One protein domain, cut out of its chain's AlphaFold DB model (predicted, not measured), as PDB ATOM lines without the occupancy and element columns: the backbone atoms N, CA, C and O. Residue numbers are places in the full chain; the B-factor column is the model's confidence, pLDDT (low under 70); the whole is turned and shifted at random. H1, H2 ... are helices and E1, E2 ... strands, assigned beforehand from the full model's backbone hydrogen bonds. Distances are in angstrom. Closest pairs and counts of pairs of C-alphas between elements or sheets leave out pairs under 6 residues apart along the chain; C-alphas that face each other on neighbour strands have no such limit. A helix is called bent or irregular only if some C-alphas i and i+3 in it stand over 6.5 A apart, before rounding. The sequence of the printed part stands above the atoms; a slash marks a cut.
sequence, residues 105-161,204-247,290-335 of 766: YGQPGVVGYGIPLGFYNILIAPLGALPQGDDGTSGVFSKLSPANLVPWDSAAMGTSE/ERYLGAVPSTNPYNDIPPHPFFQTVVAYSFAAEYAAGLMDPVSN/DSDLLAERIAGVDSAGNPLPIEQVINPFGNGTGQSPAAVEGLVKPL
ATOM      1  N   TYR A 105     322.696 215.120 404.335       69.38
ATOM      2  CA  TYR A 105     323.423 216.319 404.759       69.38
ATOM      3  C   TYR A 105     324.674 215.874 405.535       69.38
ATOM      4  O   TYR A 105     324.681 214.804 406.143       69.38
ATOM      5  N   GLY A 106     325.771 216.624 405.483       73.44
ATOM      6  CA  GLY A 106     327.018 216.147 406.077       73.44
ATOM      7  C   GLY A 106     328.088 217.213 406.236       73.44
ATOM      8  O   GLY A 106     328.078 218.228 405.544       73.44
ATOM      9  N   GLN A 107     329.017 216.925 407.146       79.06
ATOM     10  CA  GLN A 107     330.343 217.528 407.245       79.06
ATOM     11  C   GLN A 107     331.358 216.373 407.414       79.06
ATOM     12  O   GLN A 107     331.360 215.731 408.466       79.06
ATOM     13  N   PRO A 108     332.190 216.032 406.410       89.69
ATOM     14  CA  PRO A 108     332.305 216.669 405.098       89.69
ATOM     15  C   PRO A 108     331.031 216.665 404.243       89.69
ATOM     16  O   PRO A 108     330.193 215.772 404.379       89.69
ATOM     17  N   GLY A 109     330.899 217.667 403.371       88.38
ATOM     18  CA  GLY A 109     329.736 217.838 402.500       88.38
ATOM     19  C   GLY A 109     329.518 216.660 401.551       88.38
ATOM     20  O   GLY A 109     330.463 216.027 401.068       88.38
ATOM     21  N   VAL A 110     328.252 216.363 401.264       88.12
ATOM     22  CA  VAL A 110     327.868 215.291 400.342       88.12
ATOM     23  C   VAL A 110     327.750 215.851 398.939       88.12
ATOM     24  O   VAL A 110     327.014 216.803 398.696       88.12
ATOM     25  N   VAL A 111     328.465 215.238 398.005       89.75
ATOM     26  CA  VAL A 111     328.699 215.775 396.670       89.75
ATOM     27  C   VAL A 111     328.075 214.880 395.608       89.75
ATOM     28  O   VAL A 111     328.176 213.649 395.654       89.75
ATOM     29  N   GLY A 112     327.503 215.493 394.579       88.50
ATOM     30  CA  GLY A 112     327.210 214.795 393.335       88.50
ATOM     31  C   GLY A 112     326.790 215.718 392.204       88.50
ATOM     32  O   GLY A 112     327.022 216.922 392.248       88.50
ATOM     33  N   TYR A 113     326.181 215.133 391.176       87.25
ATOM     34  CA  TYR A 113     325.647 215.867 390.032       87.25
ATOM     35  C   TYR A 113     324.124 215.974 390.097       87.25
ATOM     36  O   TYR A 113     323.444 214.970 390.338       87.25
ATOM     37  N   GLY A 114     323.588 217.169 389.836       79.44
ATOM     38  CA  GLY A 114     322.148 217.427 389.870       79.44
ATOM     39  C   GLY A 114     321.612 218.358 388.782       79.44
ATOM     40  O   GLY A 114     322.373 218.993 388.047       79.44
ATOM     41  N   ILE A 115     320.279 218.408 388.679       69.62
ATOM     42  CA  ILE A 115     319.533 219.357 387.832       69.62
ATOM     43  C   ILE A 115     318.930 220.449 388.731       69.62
ATOM     44  O   ILE A 115     318.326 220.104 389.754       69.62
ATOM     45  N   PRO A 116     319.015 221.732 388.339       56.69
ATOM     46  CA  PRO A 116     318.287 222.803 389.010       56.69
ATOM     47  C   PRO A 116     316.780 222.712 388.718       56.69
ATOM     48  O   PRO A 116     316.360 222.866 387.570       56.69
ATOM     49  N   LEU A 117     315.956 222.487 389.747       54.22
ATOM     50  CA  LEU A 117     314.487 222.551 389.682       54.22
ATOM     51  C   LEU A 117     313.948 223.590 390.684       54.22
ATOM     52  O   LEU A 117     313.170 223.281 391.587       54.22
ATOM     53  N   GLY A 118     314.371 224.848 390.537       54.59
ATOM     54  CA  GLY A 118     313.980 225.926 391.454       54.59
ATOM     55  C   GLY A 118     314.588 225.738 392.850       54.59
ATOM     56  O   GLY A 118     315.778 225.461 392.955       54.59
ATOM     57  N   PHE A 119     313.781 225.866 393.913       41.75
ATOM     58  CA  PHE A 119     314.221 225.701 395.313       41.75
ATOM     59  C   PHE A 119     314.775 224.301 395.645       41.75
ATOM     60  O   PHE A 119     315.410 224.133 396.684       41.75
ATOM     61  N   TYR A 120     314.573 223.303 394.777       53.44
ATOM     62  CA  TYR A 120     315.120 221.961 394.949       53.44
ATOM     63  C   TYR A 120     316.118 221.643 393.835       53.44
ATOM     64  O   TYR A 120     315.783 221.630 392.651       53.44
ATOM     65  N   ASN A 121     317.352 221.320 394.213       54.59
ATOM     66  CA  ASN A 121     318.283 220.638 393.321       54.59
ATOM     67  C   ASN A 121     318.091 219.131 393.508       54.59
ATOM     68  O   ASN A 121     318.274 218.621 394.613       54.59
ATOM     69  N   ILE A 122     317.723 218.401 392.451       55.75
ATOM     70  CA  ILE A 122     317.691 216.933 392.520       55.75
ATOM     71  C   ILE A 122     319.117 216.434 392.323       55.75
ATOM     72  O   ILE A 122     319.690 216.635 391.251       55.75
ATOM     73  N   LEU A 123     319.670 215.753 393.328       58.38
ATOM     74  CA  LEU A 123     320.891 214.971 393.176       58.38
ATOM     75  C   LEU A 123     320.561 213.708 392.369       58.38
ATOM     76  O   LEU A 123     319.810 212.851 392.821       58.38
ATOM     77  N   ILE A 124     321.096 213.602 391.155       59.00
ATOM     78  CA  ILE A 124     320.795 212.500 390.225       59.00
ATOM     79  C   ILE A 124     321.875 211.424 390.279       59.00
ATOM     80  O   ILE A 124     321.582 210.241 390.120       59.00
ATOM     81  N   ALA A 125     323.124 211.826 390.522       71.62
ATOM     82  CA  ALA A 125     324.249 210.910 390.643       71.62
ATOM     83  C   ALA A 125     325.121 211.305 391.846       71.62
ATOM     84  O   ALA A 125     325.877 212.276 391.741       71.62
ATOM     85  N   PRO A 126     325.035 210.593 392.988       77.19
ATOM     86  CA  PRO A 126     325.917 210.849 394.119       77.19
ATOM     87  C   PRO A 126     327.353 210.456 393.753       77.19
ATOM     88  O   PRO A 126     327.604 209.334 393.311       77.19
ATOM     89  N   LEU A 127     328.298 211.374 393.949       86.50
ATOM     90  CA  LEU A 127     329.733 211.093 393.848       86.50
ATOM     91  C   LEU A 127     330.289 210.585 395.188       86.50
ATOM     92  O   LEU A 127     331.205 209.767 395.202       86.50
ATOM     93  N   GLY A 128     329.702 211.017 396.307       88.88
ATOM     94  CA  GLY A 128     330.065 210.587 397.658       88.88
ATOM     95  C   GLY A 128     330.396 211.763 398.571       88.88
ATOM     96  O   GLY A 128     330.012 212.894 398.289       88.88
ATOM     97  N   ALA A 129     331.123 211.497 399.651       90.12
ATOM     98  CA  ALA A 129     331.685 212.522 400.535       90.12
ATOM     99  C   ALA A 129     333.207 212.354 400.653       90.12
ATOM    100  O   ALA A 129     333.770 211.327 400.244       90.12
ATOM    101  N   LEU A 130     333.881 213.362 401.205       92.88
ATOM    102  CA  LEU A 130     335.289 213.246 401.591       92.88
ATOM    103  C   LEU A 130     335.446 212.342 402.827       92.88
ATOM    104  O   LEU A 130     334.488 212.172 403.584       92.88
ATOM    105  N   PRO A 131     336.635 211.757 403.061       91.94
ATOM    106  CA  PRO A 131     336.913 211.020 404.289       91.94
ATOM    107  C   PRO A 131     336.660 211.876 405.533       91.94
ATOM    108  O   PRO A 131     336.937 213.075 405.540       91.94
ATOM    109  N   GLN A 132     336.180 211.251 406.608       86.12
ATOM    110  CA  GLN A 132     335.982 211.927 407.891       86.12
ATOM    111  C   GLN A 132     337.273 212.614 408.371       86.12
ATOM    112  O   GLN A 132     338.338 211.997 408.393       86.12
ATOM    113  N   GLY A 133     337.160 213.889 408.757       85.62
ATOM    114  CA  GLY A 133     338.285 214.734 409.179       85.62
ATOM    115  C   GLY A 133     339.013 215.495 408.060       85.62
ATOM    116  O   GLY A 133     339.927 216.253 408.370       85.62
ATOM    117  N   ASP A 134     338.639 215.317 406.789       93.12
ATOM    118  CA  ASP A 134     339.201 216.092 405.674       93.12
ATOM    119  C   ASP A 134     338.573 217.496 405.606       93.12
ATOM    120  O   ASP A 134     337.352 217.648 405.687       93.12
ATOM    121  N   ASP A 135     339.406 218.522 405.437       93.06
ATOM    122  CA  ASP A 135     338.981 219.925 405.399       93.06
ATOM    123  C   ASP A 135     338.554 220.404 404.004       93.06
ATOM    124  O   ASP A 135     338.136 221.548 403.858       93.06
ATOM    125  N   GLY A 136     338.637 219.555 402.973       93.31
ATOM    126  CA  GLY A 136     338.193 219.874 401.615       93.31
ATOM    127  C   GLY A 136     339.001 220.964 400.909       93.31
ATOM    128  O   GLY A 136     338.576 221.449 399.867       93.31
ATOM    129  N   THR A 137     340.166 221.355 401.433       92.31
ATOM    130  CA  THR A 137     340.966 222.455 400.861       92.31
ATOM    131  C   THR A 137     341.729 222.070 399.590       92.31
ATOM    132  O   THR A 137     342.186 222.941 398.852       92.31
ATOM    133  N   SER A 138     341.897 220.771 399.312       88.75
ATOM    134  CA  SER A 138     342.587 220.289 398.110       88.75
ATOM    135  C   SER A 138     342.175 218.873 397.706       88.75
ATOM    136  O   SER A 138     341.945 218.019 398.562       88.75
ATOM    137  N   GLY A 139     342.143 218.597 396.397       90.19
ATOM    138  CA  GLY A 139     341.970 217.251 395.843       90.19
ATOM    139  C   GLY A 139     340.598 216.627 396.102       90.19
ATOM    140  O   GLY A 139     340.534 215.411 396.306       90.19
ATOM    141  N   VAL A 140     339.532 217.435 396.133       93.38
ATOM    142  CA  VAL A 140     338.168 217.027 396.502       93.38
ATOM    143  C   VAL A 140     337.717 215.836 395.655       93.38
ATOM    144  O   VAL A 140     337.468 214.761 396.200       93.38
ATOM    145  N   PHE A 141     337.709 215.964 394.327       94.75
ATOM    146  CA  PHE A 141     337.185 214.954 393.407       94.75
ATOM    147  C   PHE A 141     337.865 213.591 393.557       94.75
ATOM    148  O   PHE A 141     337.200 212.557 393.572       94.75
ATOM    149  N   SER A 142     339.190 213.576 393.725       94.88
ATOM    150  CA  SER A 142     339.967 212.334 393.854       94.88
ATOM    151  C   SER A 142     339.690 211.546 395.140       94.88
ATOM    152  O   SER A 142     340.016 210.359 395.209       94.88
ATOM    153  N   LYS A 143     339.103 212.199 396.150       94.94
ATOM    154  CA  LYS A 143     338.821 211.627 397.472       94.94
ATOM    155  C   LYS A 143     337.349 211.258 397.674       94.94
ATOM    156  O   LYS A 143     337.034 210.603 398.670       94.94
ATOM    157  N   LEU A 144     336.454 211.673 396.773       93.06
ATOM    158  CA  LEU A 144     335.026 211.384 396.888       93.06
ATOM    159  C   LEU A 144     334.767 209.880 396.794       93.06
ATOM    160  O   LEU A 144     335.232 209.200 395.880       93.06
ATOM    161  N   SER A 145     334.002 209.364 397.751       91.50
ATOM    162  CA  SER A 145     333.560 207.973 397.752       91.50
ATOM    163  C   SER A 145     332.192 207.842 398.416       91.50
ATOM    164  O   SER A 145     331.982 208.417 399.490       91.50
ATOM    165  N   PRO A 146     331.266 207.041 397.856       87.06
ATOM    166  CA  PRO A 146     330.018 206.696 398.533       87.06
ATOM    167  C   PRO A 146     330.234 205.999 399.885       87.06
ATOM    168  O   PRO A 146     329.383 206.088 400.759       87.06
ATOM    169  N   ALA A 147     331.381 205.338 400.085       86.81
ATOM    170  CA  ALA A 147     331.719 204.692 401.356       86.81
ATOM    171  C   ALA A 147     332.008 205.688 402.494       86.81
ATOM    172  O   ALA A 147     332.011 205.292 403.656       86.81
ATOM    173  N   ASN A 148     332.253 206.961 402.165       86.88
ATOM    174  CA  ASN A 148     332.489 208.019 403.146       86.88
ATOM    175  C   ASN A 148     331.195 208.731 403.570       86.88
ATOM    176  O   ASN A 148     331.248 209.606 404.431       86.88
ATOM    177  N   LEU A 149     330.049 208.408 402.956       80.50
ATOM    178  CA  LEU A 149     328.772 209.014 403.320       80.50
ATOM    179  C   LEU A 149     328.437 208.655 404.766       80.50
ATOM    180  O   LEU A 149     328.290 207.481 405.111       80.50
ATOM    181  N   VAL A 150     328.297 209.680 405.598       73.12
ATOM    182  CA  VAL A 150     327.810 209.537 406.966       73.12
ATOM    183  C   VAL A 150     326.396 210.112 407.010       73.12
ATOM    184  O   VAL A 150     326.195 211.230 406.532       73.12
ATOM    185  N   PRO A 151     325.403 209.365 407.524       69.69
ATOM    186  CA  PRO A 151     324.059 209.894 407.706       69.69
ATOM    187  C   PRO A 151     324.075 211.152 408.578       69.69
ATOM    188  O   PRO A 151     324.731 211.174 409.621       69.69
ATOM    189  N   TRP A 152     323.345 212.184 408.152       68.81
ATOM    190  CA  TRP A 152     323.209 213.419 408.919       68.81
ATOM    191  C   TRP A 152     322.480 213.160 410.226       68.81
ATOM    192  O   TRP A 152     321.374 212.620 410.197       68.81
ATOM    193  N   ASP A 153     323.022 213.629 411.344       70.25
ATOM    194  CA  ASP A 153     322.300 213.605 412.608       70.25
ATOM    195  C   ASP A 153     322.234 214.995 413.245       70.25
ATOM    196  O   ASP A 153     323.096 215.384 414.031       70.25
ATOM    197  N   SER A 154     321.185 215.754 412.905       59.03
ATOM    198  CA  SER A 154     320.981 217.114 413.429       59.03
ATOM    199  C   SER A 154     320.860 217.171 414.949       59.03
ATOM    200  O   SER A 154     321.218 218.180 415.547       59.03
ATOM    201  N   ALA A 155     320.350 216.106 415.569       54.72
ATOM    202  CA  ALA A 155     320.105 216.046 417.006       54.72
ATOM    203  C   ALA A 155     321.398 215.789 417.806       54.72
ATOM    204  O   ALA A 155     321.518 216.196 418.958       54.72
ATOM    205  N   ALA A 156     322.408 215.180 417.177       48.56
ATOM    206  CA  ALA A 156     323.690 214.872 417.809       48.56
ATOM    207  C   ALA A 156     324.639 216.084 417.934       48.56
ATOM    208  O   ALA A 156     325.677 215.965 418.581       48.56
ATOM    209  N   MET A 157     324.318 217.232 417.318       53.34
ATOM    210  CA  MET A 157     325.235 218.381 417.199       53.34
ATOM    211  C   MET A 157     324.853 219.626 418.031       53.34
ATOM    212  O   MET A 157     325.514 220.650 417.912       53.34
ATOM    213  N   GLY A 158     323.857 219.526 418.924       52.72
ATOM    214  CA  GLY A 158     323.828 220.301 420.181       52.72
ATOM    215  C   GLY A 158     323.535 221.810 420.145       52.72
ATOM    216  O   GLY A 158     323.998 222.503 421.041       52.72
ATOM    217  N   THR A 159     322.802 222.346 419.163       55.53
ATOM    218  CA  THR A 159     322.518 223.804 419.096       55.53
ATOM    219  C   THR A 159     321.043 224.177 418.917       55.53
ATOM    220  O   THR A 159     320.733 225.314 418.569       55.53
ATOM    221  N   SER A 160     320.118 223.231 419.101       68.62
ATOM    222  CA  SER A 160     318.682 223.503 418.938       68.62
ATOM    223  C   SER A 160     317.956 223.433 420.268       68.62
ATOM    224  O   SER A 160     318.102 222.465 421.016       68.62
ATOM    225  N   GLU A 161     317.127 224.433 420.517       77.62
ATOM    226  CA  GLU A 161     316.247 224.502 421.672       77.62
ATOM    227  C   GLU A 161     314.847 224.041 421.255       77.62
ATOM    228  O   GLU A 161     314.380 224.327 420.149       77.62
ATOM    229  N   GLU A 204     321.863 225.478 410.418       74.88
ATOM    230  CA  GLU A 204     321.337 225.597 409.058       74.88
ATOM    231  C   GLU A 204     322.060 224.693 408.048       74.88
ATOM    232  O   GLU A 204     323.174 224.186 408.265       74.88
ATOM    233  N   ARG A 205     321.379 224.457 406.923       78.69
ATOM    234  CA  ARG A 205     321.791 223.504 405.886       78.69
ATOM    235  C   ARG A 205     321.834 224.192 404.531       78.69
ATOM    236  O   ARG A 205     320.908 224.902 404.159       78.69
ATOM    237  N   TYR A 206     322.864 223.891 403.756       82.50
ATOM    238  CA  TYR A 206     322.963 224.278 402.359       82.50
ATOM    239  C   TYR A 206     322.747 223.056 401.466       82.50
ATOM    240  O   TYR A 206     323.377 222.017 401.653       82.50
ATOM    241  N   LEU A 207     321.862 223.178 400.481       81.12
ATOM    242  CA  LEU A 207     321.745 222.236 399.370       81.12
ATOM    243  C   LEU A 207     321.699 223.040 398.080       81.12
ATOM    244  O   LEU A 207     320.659 223.586 397.709       81.12
ATOM    245  N   GLY A 208     322.824 223.110 397.382       82.69
ATOM    246  CA  GLY A 208     322.913 223.987 396.227       82.69
ATOM    247  C   GLY A 208     324.025 223.645 395.260       82.69
ATOM    248  O   GLY A 208     324.876 222.789 395.518       82.69
ATOM    249  N   ALA A 209     323.966 224.302 394.106       87.19
ATOM    250  CA  ALA A 209     324.976 224.181 393.077       87.19
ATOM    251  C   ALA A 209     326.258 224.907 393.497       87.19
ATOM    252  O   ALA A 209     326.227 226.082 393.856       87.19
ATOM    253  N   VAL A 210     327.389 224.222 393.370       92.06
ATOM    254  CA  VAL A 210     328.714 224.803 393.569       92.06
ATOM    255  C   VAL A 210     329.360 224.951 392.191       92.06
ATOM    256  O   VAL A 210     329.687 223.943 391.559       92.06
ATOM    257  N   PRO A 211     329.501 226.175 391.657       92.25
ATOM    258  CA  PRO A 211     330.049 226.386 390.321       92.25
ATOM    259  C   PRO A 211     331.557 226.117 390.284       92.25
ATOM    260  O   PRO A 211     332.230 226.072 391.313       92.25
ATOM    261  N   SER A 212     332.117 225.968 389.083       91.44
ATOM    262  CA  SER A 212     333.568 225.804 388.887       91.44
ATOM    263  C   SER A 212     334.375 227.070 389.195       91.44
ATOM    264  O   SER A 212     335.599 227.041 389.152       91.44
ATOM    265  N   THR A 213     333.705 228.202 389.435       93.81
ATOM    266  CA  THR A 213     334.332 229.434 389.935       93.81
ATOM    267  C   THR A 213     334.706 229.326 391.410       93.81
ATOM    268  O   THR A 213     335.590 230.058 391.846       93.81
ATOM    269  N   ASN A 214     334.099 228.396 392.161       95.75
ATOM    270  CA  ASN A 214     334.528 228.112 393.521       95.75
ATOM    271  C   ASN A 214     335.919 227.436 393.480       95.75
ATOM    272  O   ASN A 214     336.037 226.347 392.914       95.75
ATOM    273  N   PRO A 215     336.965 228.027 394.081       93.88
ATOM    274  CA  PRO A 215     338.335 227.506 394.048       93.88
ATOM    275  C   PRO A 215     338.517 226.128 394.704       93.88
ATOM    276  O   PRO A 215     339.501 225.452 394.406       93.88
ATOM    277  N   TYR A 216     337.594 225.695 395.567       94.94
ATOM    278  CA  TYR A 216     337.605 224.364 396.184       94.94
ATOM    279  C   TYR A 216     336.969 223.286 395.290       94.94
ATOM    280  O   TYR A 216     337.126 222.093 395.545       94.94
ATOM    281  N   ASN A 217     336.261 223.681 394.227       94.88
ATOM    282  CA  ASN A 217     335.571 222.769 393.322       94.88
ATOM    283  C   ASN A 217     336.482 222.309 392.170       94.88
ATOM    284  O   ASN A 217     336.518 222.920 391.102       94.88
ATOM    285  N   ASP A 218     337.187 221.192 392.365       94.19
ATOM    286  CA  ASP A 218     338.011 220.538 391.333       94.19
ATOM    287  C   ASP A 218     337.268 219.425 390.562       94.19
ATOM    288  O   ASP A 218     337.879 218.643 389.824       94.19
ATOM    289  N   ILE A 219     335.943 219.346 390.717       92.75
ATOM    290  CA  ILE A 219     335.113 218.295 390.125       92.75
ATOM    291  C   ILE A 219     334.933 218.574 388.629       92.75
ATOM    292  O   ILE A 219     334.520 219.673 388.252       92.75
ATOM    293  N   PRO A 220     335.195 217.589 387.748       91.50
ATOM    294  CA  PRO A 220     335.015 217.768 386.317       91.50
ATOM    295  C   PRO A 220     333.585 218.222 385.984       91.50
ATOM    296  O   PRO A 220     332.625 217.637 386.492       91.50
ATOM    297  N   PRO A 221     333.398 219.229 385.118       87.25
ATOM    298  CA  PRO A 221     332.064 219.667 384.732       87.25
ATOM    299  C   PRO A 221     331.325 218.545 383.991       87.25
ATOM    300  O   PRO A 221     331.881 217.900 383.097       87.25
ATOM    301  N   HIS A 222     330.059 218.322 384.345       86.50
ATOM    302  CA  HIS A 222     329.201 217.359 383.662       86.50
ATOM    303  C   HIS A 222     328.421 218.052 382.529       86.50
ATOM    304  O   HIS A 222     327.927 219.161 382.721       86.50
ATOM    305  N   PRO A 223     328.250 217.424 381.348       83.50
ATOM    306  CA  PRO A 223     327.623 218.066 380.182       83.50
ATOM    307  C   PRO A 223     326.160 218.485 380.382       83.50
ATOM    308  O   PRO A 223     325.661 219.325 379.638       83.50
ATOM    309  N   PHE A 224     325.471 217.894 381.359       80.88
ATOM    310  CA  PHE A 224     324.039 218.115 381.599       80.88
ATOM    311  C   PHE A 224     323.696 218.507 383.038       80.88
ATOM    312  O   PHE A 224     322.549 218.844 383.307       80.88
ATOM    313  N   PHE A 225     324.656 218.426 383.962       84.94
ATOM    314  CA  PHE A 225     324.391 218.536 385.397       84.94
ATOM    315  C   PHE A 225     325.407 219.458 386.060       84.94
ATOM    316  O   PHE A 225     326.549 219.561 385.614       84.94
ATOM    317  N   GLN A 226     324.990 220.106 387.139       87.12
ATOM    318  CA  GLN A 226     325.861 220.933 387.967       87.12
ATOM    319  C   GLN A 226     326.395 220.110 389.138       87.12
ATOM    320  O   GLN A 226     325.736 219.165 389.578       87.12
ATOM    321  N   THR A 227     327.573 220.468 389.646       90.62
ATOM    322  CA  THR A 227     328.032 219.980 390.949       90.62
ATOM    323  C   THR A 227     327.088 220.526 392.010       90.62
ATOM    324  O   THR A 227     326.920 221.737 392.111       90.62
ATOM    325  N   VAL A 228     326.473 219.644 392.787       87.88
ATOM    326  CA  VAL A 228     325.591 219.983 393.903       87.88
ATOM    327  C   VAL A 228     326.214 219.451 395.179       87.88
ATOM    328  O   VAL A 228     326.722 218.325 395.201       87.88
ATOM    329  N   VAL A 229     326.170 220.262 396.232       88.25
ATOM    330  CA  VAL A 229     326.678 219.893 397.549       88.25
ATOM    331  C   VAL A 229     325.592 220.081 398.599       88.25
ATOM    332  O   VAL A 229     324.939 221.124 398.646       88.25
ATOM    333  N   ALA A 230     325.404 219.053 399.424       84.00
ATOM    334  CA  ALA A 230     324.615 219.103 400.643       84.00
ATOM    335  C   ALA A 230     325.569 219.263 401.835       84.00
ATOM    336  O   ALA A 230     326.291 218.332 402.199       84.00
ATOM    337  N   TYR A 231     325.583 220.458 402.415       85.81
ATOM    338  CA  TYR A 231     326.486 220.880 403.479       85.81
ATOM    339  C   TYR A 231     325.690 221.310 404.712       85.81
ATOM    340  O   TYR A 231     324.587 221.843 404.591       85.81
ATOM    341  N   SER A 232     326.233 221.095 405.903       82.88
ATOM    342  CA  SER A 232     325.719 221.712 407.128       82.88
ATOM    343  C   SER A 232     326.756 222.667 407.688       82.88
ATOM    344  O   SER A 232     327.933 222.391 407.540       82.88
ATOM    345  N   PHE A 233     326.323 223.735 408.358       85.50
ATOM    346  CA  PHE A 233     327.200 224.690 409.046       85.50
ATOM    347  C   PHE A 233     327.472 224.335 410.523       85.50
ATOM    348  O   PHE A 233     327.874 225.182 411.317       85.50
ATOM    349  N   ALA A 234     327.199 223.096 410.947       79.31
ATOM    350  CA  ALA A 234     327.236 222.725 412.364       79.31
ATOM    351  C   ALA A 234     328.612 222.910 413.030       79.31
ATOM    352  O   ALA A 234     328.672 223.384 414.165       79.31
ATOM    353  N   ALA A 235     329.710 222.580 412.347       83.06
ATOM    354  CA  ALA A 235     331.062 222.798 412.858       83.06
ATOM    355  C   ALA A 235     331.393 224.289 413.023       83.06
ATOM    356  O   ALA A 235     332.041 224.658 413.999       83.06
ATOM    357  N   GLU A 236     330.930 225.150 412.116       88.06
ATOM    358  CA  GLU A 236     331.121 226.598 412.182       88.06
ATOM    359  C   GLU A 236     330.387 227.204 413.379       88.06
ATOM    360  O   GLU A 236     330.967 228.024 414.091       88.06
ATOM    361  N   TYR A 237     329.160 226.746 413.656       82.00
ATOM    362  CA  TYR A 237     328.430 227.114 414.872       82.00
ATOM    363  C   TYR A 237     329.152 226.637 416.132       82.00
ATOM    364  O   TYR A 237     329.396 227.424 417.044       82.00
ATOM    365  N   ALA A 238     329.554 225.363 416.177       79.88
ATOM    366  CA  ALA A 238     330.260 224.792 417.325       79.88
ATOM    367  C   ALA A 238     331.622 225.470 417.584       79.88
ATOM    368  O   ALA A 238     332.089 225.514 418.722       79.88
ATOM    369  N   ALA A 239     332.254 226.008 416.538       85.38
ATOM    370  CA  ALA A 239     333.490 226.779 416.618       85.38
ATOM    371  C   ALA A 239     333.274 228.271 416.945       85.38
ATOM    372  O   ALA A 239     334.260 228.987 417.128       85.38
ATOM    373  N   GLY A 240     332.025 228.749 417.017       86.44
ATOM    374  CA  GLY A 240     331.693 230.157 417.258       86.44
ATOM    375  C   GLY A 240     332.051 231.088 416.096       86.44
ATOM    376  O   GLY A 240     332.305 232.269 416.317       86.44
ATOM    377  N   LEU A 241     332.132 230.563 414.869       88.44
ATOM    378  CA  LEU A 241     332.408 231.357 413.665       88.44
ATOM    379  C   LEU A 241     331.150 232.038 413.110       88.44
ATOM    380  O   LEU A 241     331.261 232.981 412.332       88.44
ATOM    381  N   MET A 242     329.973 231.542 413.482       85.81
ATOM    382  CA  MET A 242     328.678 231.965 412.964       85.81
ATOM    383  C   MET A 242     327.657 231.979 414.105       85.81
ATOM    384  O   MET A 242     327.659 231.066 414.931       85.81
ATOM    385  N   ASP A 243     326.794 232.994 414.144       82.38
ATOM    386  CA  ASP A 243     325.742 233.107 415.160       82.38
ATOM    387  C   ASP A 243     324.604 232.121 414.869       82.38
ATOM    388  O   ASP A 243     324.139 232.074 413.732       82.38
ATOM    389  N   PRO A 244     324.121 231.328 415.839       77.88
ATOM    390  CA  PRO A 244     323.003 230.416 415.603       77.88
ATOM    391  C   PRO A 244     321.789 231.165 415.042       77.88
ATOM    392  O   PRO A 244     321.479 232.280 415.452       77.88
ATOM    393  N   VAL A 245     321.072 230.531 414.114       83.00
ATOM    394  CA  VAL A 245     319.773 231.056 413.688       83.00
ATOM    395  C   VAL A 245     318.809 231.062 414.870       83.00
ATOM    396  O   VAL A 245     318.696 230.068 415.595       83.00
ATOM    397  N   SER A 246     318.110 232.175 415.051       85.06
ATOM    398  CA  SER A 246     317.186 232.384 416.158       85.06
ATOM    399  C   SER A 246     315.837 232.907 415.680       85.06
ATOM    400  O   SER A 246     315.695 233.433 414.573       85.06
ATOM    401  N   ASN A 247     314.843 232.748 416.542       85.69
ATOM    402  CA  ASN A 247     313.599 233.491 416.463       85.69
ATOM    403  C   ASN A 247     313.477 234.331 417.712       85.69
ATOM    404  O   ASN A 247     313.619 233.773 418.798       85.69
ATOM    405  N   ASP A 290     321.504 234.633 405.012       85.69
ATOM    406  CA  ASP A 290     321.465 235.445 403.809       85.69
ATOM    407  C   ASP A 290     321.798 234.580 402.589       85.69
ATOM    408  O   ASP A 290     322.958 234.242 402.340       85.69
ATOM    409  N   SER A 291     320.770 234.197 401.835       81.12
ATOM    410  CA  SER A 291     320.917 233.302 400.692       81.12
ATOM    411  C   SER A 291     321.709 233.916 399.540       81.12
ATOM    412  O   SER A 291     322.382 233.170 398.828       81.12
ATOM    413  N   ASP A 292     321.671 235.239 399.366       84.06
ATOM    414  CA  ASP A 292     322.400 235.920 398.291       84.06
ATOM    415  C   ASP A 292     323.882 236.000 398.625       84.06
ATOM    416  O   ASP A 292     324.731 235.594 397.829       84.06
ATOM    417  N   LEU A 293     324.197 236.428 399.848       89.62
ATOM    418  CA  LEU A 293     325.572 236.450 400.333       89.62
ATOM    419  C   LEU A 293     326.160 235.035 400.385       89.62
ATOM    420  O   LEU A 293     327.305 234.821 399.982       89.62
ATOM    421  N   LEU A 294     325.376 234.046 400.826       91.06
ATOM    422  CA  LEU A 294     325.769 232.641 400.773       91.06
ATOM    423  C   LEU A 294     326.054 232.202 399.330       91.06
ATOM    424  O   LEU A 294     327.060 231.537 399.089       91.06
ATOM    425  N   ALA A 295     325.207 232.576 398.368       89.50
ATOM    426  CA  ALA A 295     325.401 232.234 396.964       89.50
ATOM    427  C   ALA A 295     326.672 232.870 396.376       89.50
ATOM    428  O   ALA A 295     327.428 232.160 395.715       89.50
ATOM    429  N   GLU A 296     326.961 234.147 396.655       93.38
ATOM    430  CA  GLU A 296     328.209 234.816 396.242       93.38
ATOM    431  C   GLU A 296     329.441 234.092 396.814       93.38
ATOM    432  O   GLU A 296     330.373 233.724 396.089       93.38
ATOM    433  N   ARG A 297     329.417 233.792 398.118       95.44
ATOM    434  CA  ARG A 297     330.534 233.137 398.813       95.44
ATOM    435  C   ARG A 297     330.731 231.683 398.408       95.44
ATOM    436  O   ARG A 297     331.872 231.230 398.333       95.44
ATOM    437  N   ILE A 298     329.658 230.954 398.098       94.88
ATOM    438  CA  ILE A 298     329.741 229.618 397.493       94.88
ATOM    439  C   ILE A 298     330.198 229.711 396.037       94.88
ATOM    440  O   ILE A 298     330.917 228.832 395.573       94.88
ATOM    441  N   ALA A 299     329.821 230.743 395.287       94.56
ATOM    442  CA  ALA A 299     330.266 230.896 393.908       94.56
ATOM    443  C   ALA A 299     331.740 231.316 393.806       94.56
ATOM    444  O   ALA A 299     332.374 231.063 392.779       94.56
ATOM    445  N   GLY A 300     332.283 231.937 394.855       95.56
ATOM    446  CA  GLY A 300     333.623 232.517 394.868       95.56
ATOM    447  C   GLY A 300     333.725 233.812 394.059       95.56
ATOM    448  O   GLY A 300     334.830 234.225 393.708       95.56
ATOM    449  N   VAL A 301     332.588 234.434 393.736       95.25
ATOM    450  CA  VAL A 301     332.493 235.682 392.970       95.25
ATOM    451  C   VAL A 301     331.402 236.581 393.552       95.25
ATOM    452  O   VAL A 301     330.404 236.077 394.059       95.25
ATOM    453  N   ASP A 302     331.582 237.898 393.465       92.19
ATOM    454  CA  ASP A 302     330.545 238.872 393.825       92.19
ATOM    455  C   ASP A 302     329.400 238.906 392.787       92.19
ATOM    456  O   ASP A 302     329.485 238.311 391.706       92.19
ATOM    457  N   SER A 303     328.328 239.644 393.077       87.00
ATOM    458  CA  SER A 303     327.196 239.875 392.160       87.00
ATOM    459  C   SER A 303     327.569 240.513 390.812       87.00
ATOM    460  O   SER A 303     326.795 240.419 389.855       87.00
ATOM    461  N   ALA A 304     328.747 241.132 390.687       90.81
ATOM    462  CA  ALA A 304     329.285 241.642 389.424       90.81
ATOM    463  C   ALA A 304     330.173 240.615 388.684       90.81
ATOM    464  O   ALA A 304     330.625 240.885 387.567       90.81
ATOM    465  N   GLY A 305     330.395 239.434 389.269       90.38
ATOM    466  CA  GLY A 305     331.205 238.346 388.728       90.38
ATOM    467  C   GLY A 305     332.708 238.477 388.995       90.38
ATOM    468  O   GLY A 305     333.491 237.758 388.369       90.38
ATOM    469  N   ASN A 306     333.141 239.379 389.880       94.56
ATOM    470  CA  ASN A 306     334.551 239.509 390.245       94.56
ATOM    471  C   ASN A 306     334.941 238.434 391.272       94.56
ATOM    472  O   ASN A 306     334.178 238.209 392.208       94.56
ATOM    473  N   PRO A 307     336.126 237.803 391.159       95.31
ATOM    474  CA  PRO A 307     336.592 236.826 392.142       95.31
ATOM    475  C   PRO A 307     336.690 237.408 393.552       95.31
ATOM    476  O   PRO A 307     337.288 238.468 393.751       95.31
ATOM    477  N   LEU A 308     336.163 236.670 394.525       96.31
ATOM    478  CA  LEU A 308     336.318 236.983 395.939       96.31
ATOM    479  C   LEU A 308     337.708 236.550 396.442       96.31
ATOM    480  O   LEU A 308     338.271 235.566 395.944       96.31
ATOM    481  N   PRO A 309     338.278 237.244 397.445       96.00
ATOM    482  CA  PRO A 309     339.423 236.737 398.195       96.00
ATOM    483  C   PRO A 309     339.119 235.353 398.778       96.00
ATOM    484  O   PRO A 309     338.006 235.113 399.242       96.00
ATOM    485  N   ILE A 310     340.099 234.443 398.774       93.12
ATOM    486  CA  ILE A 310     339.896 233.040 399.179       93.12
ATOM    487  C   ILE A 310     339.335 232.921 400.605       93.12
ATOM    488  O   ILE A 310     338.521 232.049 400.878       93.12
ATOM    489  N   GLU A 311     339.707 233.839 401.494       94.88
ATOM    490  CA  GLU A 311     339.233 233.923 402.872       94.88
ATOM    491  C   GLU A 311     337.764 234.352 403.020       94.88
ATOM    492  O   GLU A 311     337.238 234.287 404.128       94.88
ATOM    493  N   GLN A 312     337.103 234.798 401.950       95.50
ATOM    494  CA  GLN A 312     335.665 235.098 401.916       95.50
ATOM    495  C   GLN A 312     334.855 233.994 401.222       95.50
ATOM    496  O   GLN A 312     333.626 234.034 401.229       95.50
ATOM    497  N   VAL A 313     335.522 233.000 400.629       96.31
ATOM    498  CA  VAL A 313     334.875 231.896 399.917       96.31
ATOM    499  C   VAL A 313     334.472 230.797 400.898       96.31
ATOM    500  O   VAL A 313     335.253 230.381 401.753       96.31
ATOM    501  N   ILE A 314     333.256 230.274 400.748       95.62
ATOM    502  CA  ILE A 314     332.802 229.110 401.516       95.62
ATOM    503  C   ILE A 314     333.287 227.826 400.849       95.62
ATOM    504  O   ILE A 314     333.173 227.649 399.632       95.62
ATOM    505  N   ASN A 315     333.810 226.919 401.671       94.81
ATOM    506  CA  ASN A 315     334.190 225.574 401.276       94.81
ATOM    507  C   ASN A 315     333.107 224.578 401.728       94.81
ATOM    508  O   ASN A 315     333.198 224.035 402.829       94.81
ATOM    509  N   PRO A 316     332.105 224.277 400.884       93.12
ATOM    510  CA  PRO A 316     331.034 223.356 401.255       93.12
ATOM    511  C   PRO A 316     331.461 221.880 401.191       93.12
ATOM    512  O   PRO A 316     330.639 221.000 401.427       93.12
ATOM    513  N   PHE A 317     332.707 221.567 400.814       93.56
ATOM    514  CA  PHE A 317     333.161 220.187 400.612       93.56
ATOM    515  C   PHE A 317     333.770 219.572 401.872       93.56
ATOM    516  O   PHE A 317     333.641 218.367 402.083       93.56
ATOM    517  N   GLY A 318     334.452 220.382 402.683       92.06
ATOM    518  CA  GLY A 318     335.202 219.946 403.862       92.06
ATOM    519  C   GLY A 318     334.352 219.673 405.096       92.06
ATOM    520  O   GLY A 318     333.144 219.852 405.089       92.06
ATOM    521  N   ASN A 319     334.988 219.265 406.188       88.94
ATOM    522  CA  ASN A 319     334.384 219.084 407.515       88.94
ATOM    523  C   ASN A 319     334.135 220.394 408.305       88.94
ATOM    524  O   ASN A 319     333.918 220.330 409.514       88.94
ATOM    525  N   GLY A 320     334.264 221.561 407.670       88.75
ATOM    526  CA  GLY A 320     334.141 222.884 408.298       88.75
ATOM    527  C   GLY A 320     335.391 223.418 409.009       88.75
ATOM    528  O   GLY A 320     335.499 224.621 409.227       88.75
ATOM    529  N   THR A 321     336.418 222.602 409.295       90.06
ATOM    530  CA  THR A 321     337.637 223.112 409.969       90.06
ATOM    531  C   THR A 321     338.525 223.968 409.063       90.06
ATOM    532  O   THR A 321     339.403 224.675 409.552       90.06
ATOM    533  N   GLY A 322     338.317 223.892 407.746       89.12
ATOM    534  CA  GLY A 322     338.990 224.729 406.747       89.12
ATOM    535  C   GLY A 322     338.301 226.074 406.491       89.12
ATOM    536  O   GLY A 322     338.773 226.830 405.644       89.12
ATOM    537  N   GLN A 323     337.190 226.364 407.174       92.62
ATOM    538  CA  GLN A 323     336.387 227.562 406.953       92.62
ATOM    539  C   GLN A 323     337.012 228.779 407.658       92.62
ATOM    540  O   GLN A 323     337.338 228.738 408.844       92.62
ATOM    541  N   SER A 324     337.197 229.884 406.935       93.38
ATOM    542  CA  SER A 324     337.681 231.147 407.507       93.38
ATOM    543  C   SER A 324     336.539 231.944 408.155       93.38
ATOM    544  O   SER A 324     335.423 231.938 407.628       93.38
ATOM    545  N   PRO A 325     336.804 232.721 409.229       93.00
ATOM    546  CA  PRO A 325     335.794 233.594 409.835       93.00
ATOM    547  C   PRO A 325     335.155 234.569 408.832       93.00
ATOM    548  O   PRO A 325     333.936 234.695 408.776       93.00
ATOM    549  N   ALA A 326     335.964 235.193 407.966       94.56
ATOM    550  CA  ALA A 326     335.492 236.167 406.976       94.56
ATOM    551  C   ALA A 326     334.550 235.572 405.908       94.56
ATOM    552  O   ALA A 326     333.805 236.305 405.263       94.56
ATOM    553  N   ALA A 327     334.551 234.252 405.722       93.62
ATOM    554  CA  ALA A 327     333.669 233.587 404.772       93.62
ATOM    555  C   ALA A 327     332.291 233.246 405.363       93.62
ATOM    556  O   ALA A 327     331.352 232.996 404.612       93.62
ATOM    557  N   VAL A 328     332.114 233.303 406.686       91.75
ATOM    558  CA  VAL A 328     330.799 233.132 407.339       91.75
ATOM    559  C   VAL A 328     330.292 234.390 408.050       91.75
ATOM    560  O   VAL A 328     329.113 234.479 408.377       91.75
ATOM    561  N   GLU A 329     331.138 235.410 408.191       91.94
ATOM    562  CA  GLU A 329     330.804 236.705 408.793       91.94
ATOM    563  C   GLU A 329     329.558 237.337 408.155       91.94
ATOM    564  O   GLU A 329     329.492 237.471 406.937       91.94
ATOM    565  N   GLY A 330     328.564 237.731 408.951       87.44
ATOM    566  CA  GLY A 330     327.356 238.397 408.449       87.44
ATOM    567  C   GLY A 330     326.430 237.525 407.592       87.44
ATOM    568  O   GLY A 330     325.476 238.055 407.032       87.44
ATOM    569  N   LEU A 331     326.678 236.209 407.484       88.62
ATOM    570  CA  LEU A 331     325.729 235.298 406.837       88.62
ATOM    571  C   LEU A 331     324.410 235.230 407.597       88.62
ATOM    572  O   LEU A 331     323.382 235.041 406.970       88.62
ATOM    573  N   VAL A 332     324.424 235.350 408.922       87.56
ATOM    574  CA  VAL A 332     323.204 235.311 409.733       87.56
ATOM    575  C   VAL A 332     322.701 236.734 409.856       87.56
ATOM    576  O   VAL A 332     323.380 237.590 410.421       87.56
ATOM    577  N   LYS A 333     321.525 236.994 409.296       84.00
ATOM    578  CA  LYS A 333     320.890 238.308 409.344       84.00
ATOM    579  C   LYS A 333     319.419 238.170 409.722       84.00
ATOM    580  O   LYS A 333     318.813 237.131 409.436       84.00
ATOM    581  N   PRO A 334     318.819 239.206 410.326       75.56
ATOM    582  CA  PRO A 334     317.375 239.246 410.445       75.56
ATOM    583  C   PRO A 334     316.770 239.315 409.036       75.56
ATOM    584  O   PRO A 334     317.225 240.091 408.190       75.56
ATOM    585  N   LEU A 335     315.752 238.501 408.765       67.06
ATOM    586  CA  LEU A 335     315.027 238.507 407.493       67.06
ATOM    587  C   LEU A 335     314.104 239.738 407.414       67.06
ATOM    588  O   LEU A 335     312.891 239.641 407.598       67.06
TER     589      LEU A 335
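Overview. This is residues 105 to 161, 204 to 247 and 290 to 335 of the 766 residues of the protein "TonB-dependent receptor" of Gammaproteobacteria bacterium (UniProt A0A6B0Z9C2). One strongly twisted and curled sheet of four strands, E2, E1, E4 and E3, is the core of a rounded model, with the hairpin E1-E2 bent over so that E2 comes near E3. Short helices and long loops surround it: H1 and H4 only graze the sheet, while H2, H3, H5 and the short strand E5 lie off it. The printed part has 147 residues, with five helices and five strands in the order E1 E2 H1 H2 E3 E4 H3 H4 H5 E5; the sheet's order is E2 E1 E4 E3, antiparallel throughout. The class is mixed, helices and strands, though named elements hold only 59 residues. The whole is compact, with a radius of gyration of the C-alphas of 14.4 A and spans of 41 by 38 by 29 A.

Along the chain. In the sheet, E1 is residues 110 to 117, 18.6 A long, beginning at C-alpha 110 (327.868, 215.291, 400.342). E2 is residues 120 to 129, 19.9 A; E4 is 226 to 232, 19.2 A; E3 is 205 to 209, 13.2 A. H4, the longest helix, is residues 291 to 299, 11.8 A. The short helices are H1, residues 140 to 143, H2, 154 to 157, H3, 234 to 238, and H5, 325 to 328. E5 is residues 332 to 334, ending at C-alpha 334 (317.375, 239.246, 410.445).

Arrangement. E1 bends by 75 degrees at residue 113 and E2 by 88 degrees at residue 125. In the hairpin E1 and E2, N 111 and O 128 are 2.8 A apart, within hydrogen-bond range. E1 and E4 are antiparallel, with N 228 and O 112 at 2.8 A. E3 and E4, also a hairpin, have N 206 and O 231 at 2.8 A. The closest C-alphas of the edge strands E2 and E3 are those of Asn 121 and Gly 208, 6.4 A. H4 and E3 are near each other. H4 and H5 are close but not clearly touching, with closest C-alphas Arg 297 and Ala 327, 6.7 A; so are H2 and H3, with Met 157 and Ala 234, 6.8 A. E5 pairs with no named strand. Every O i to N i+4 pair is within hydrogen-bond range in H3 and H4; H1, H2 and H5 are too short for one, and the single O i to N i+3 pair is within range in H1 and H5 but not in H2.

Size, cuts and confidence. The two C-alphas farthest apart, of Glu 161 and Pro 223, are 43.5 A apart. Residues 162 to 203 and 248 to 289 are not printed; the gaps are 13.6 A between C-alphas 161 and 204 and 15.0 A between C-alphas 247 and 290. The links E3 to E4 and H4 to H5 are long. Mean pLDDT of the printed part is 84.0; 21 residues are under 70, among them 115 to 124 and 154 to 160.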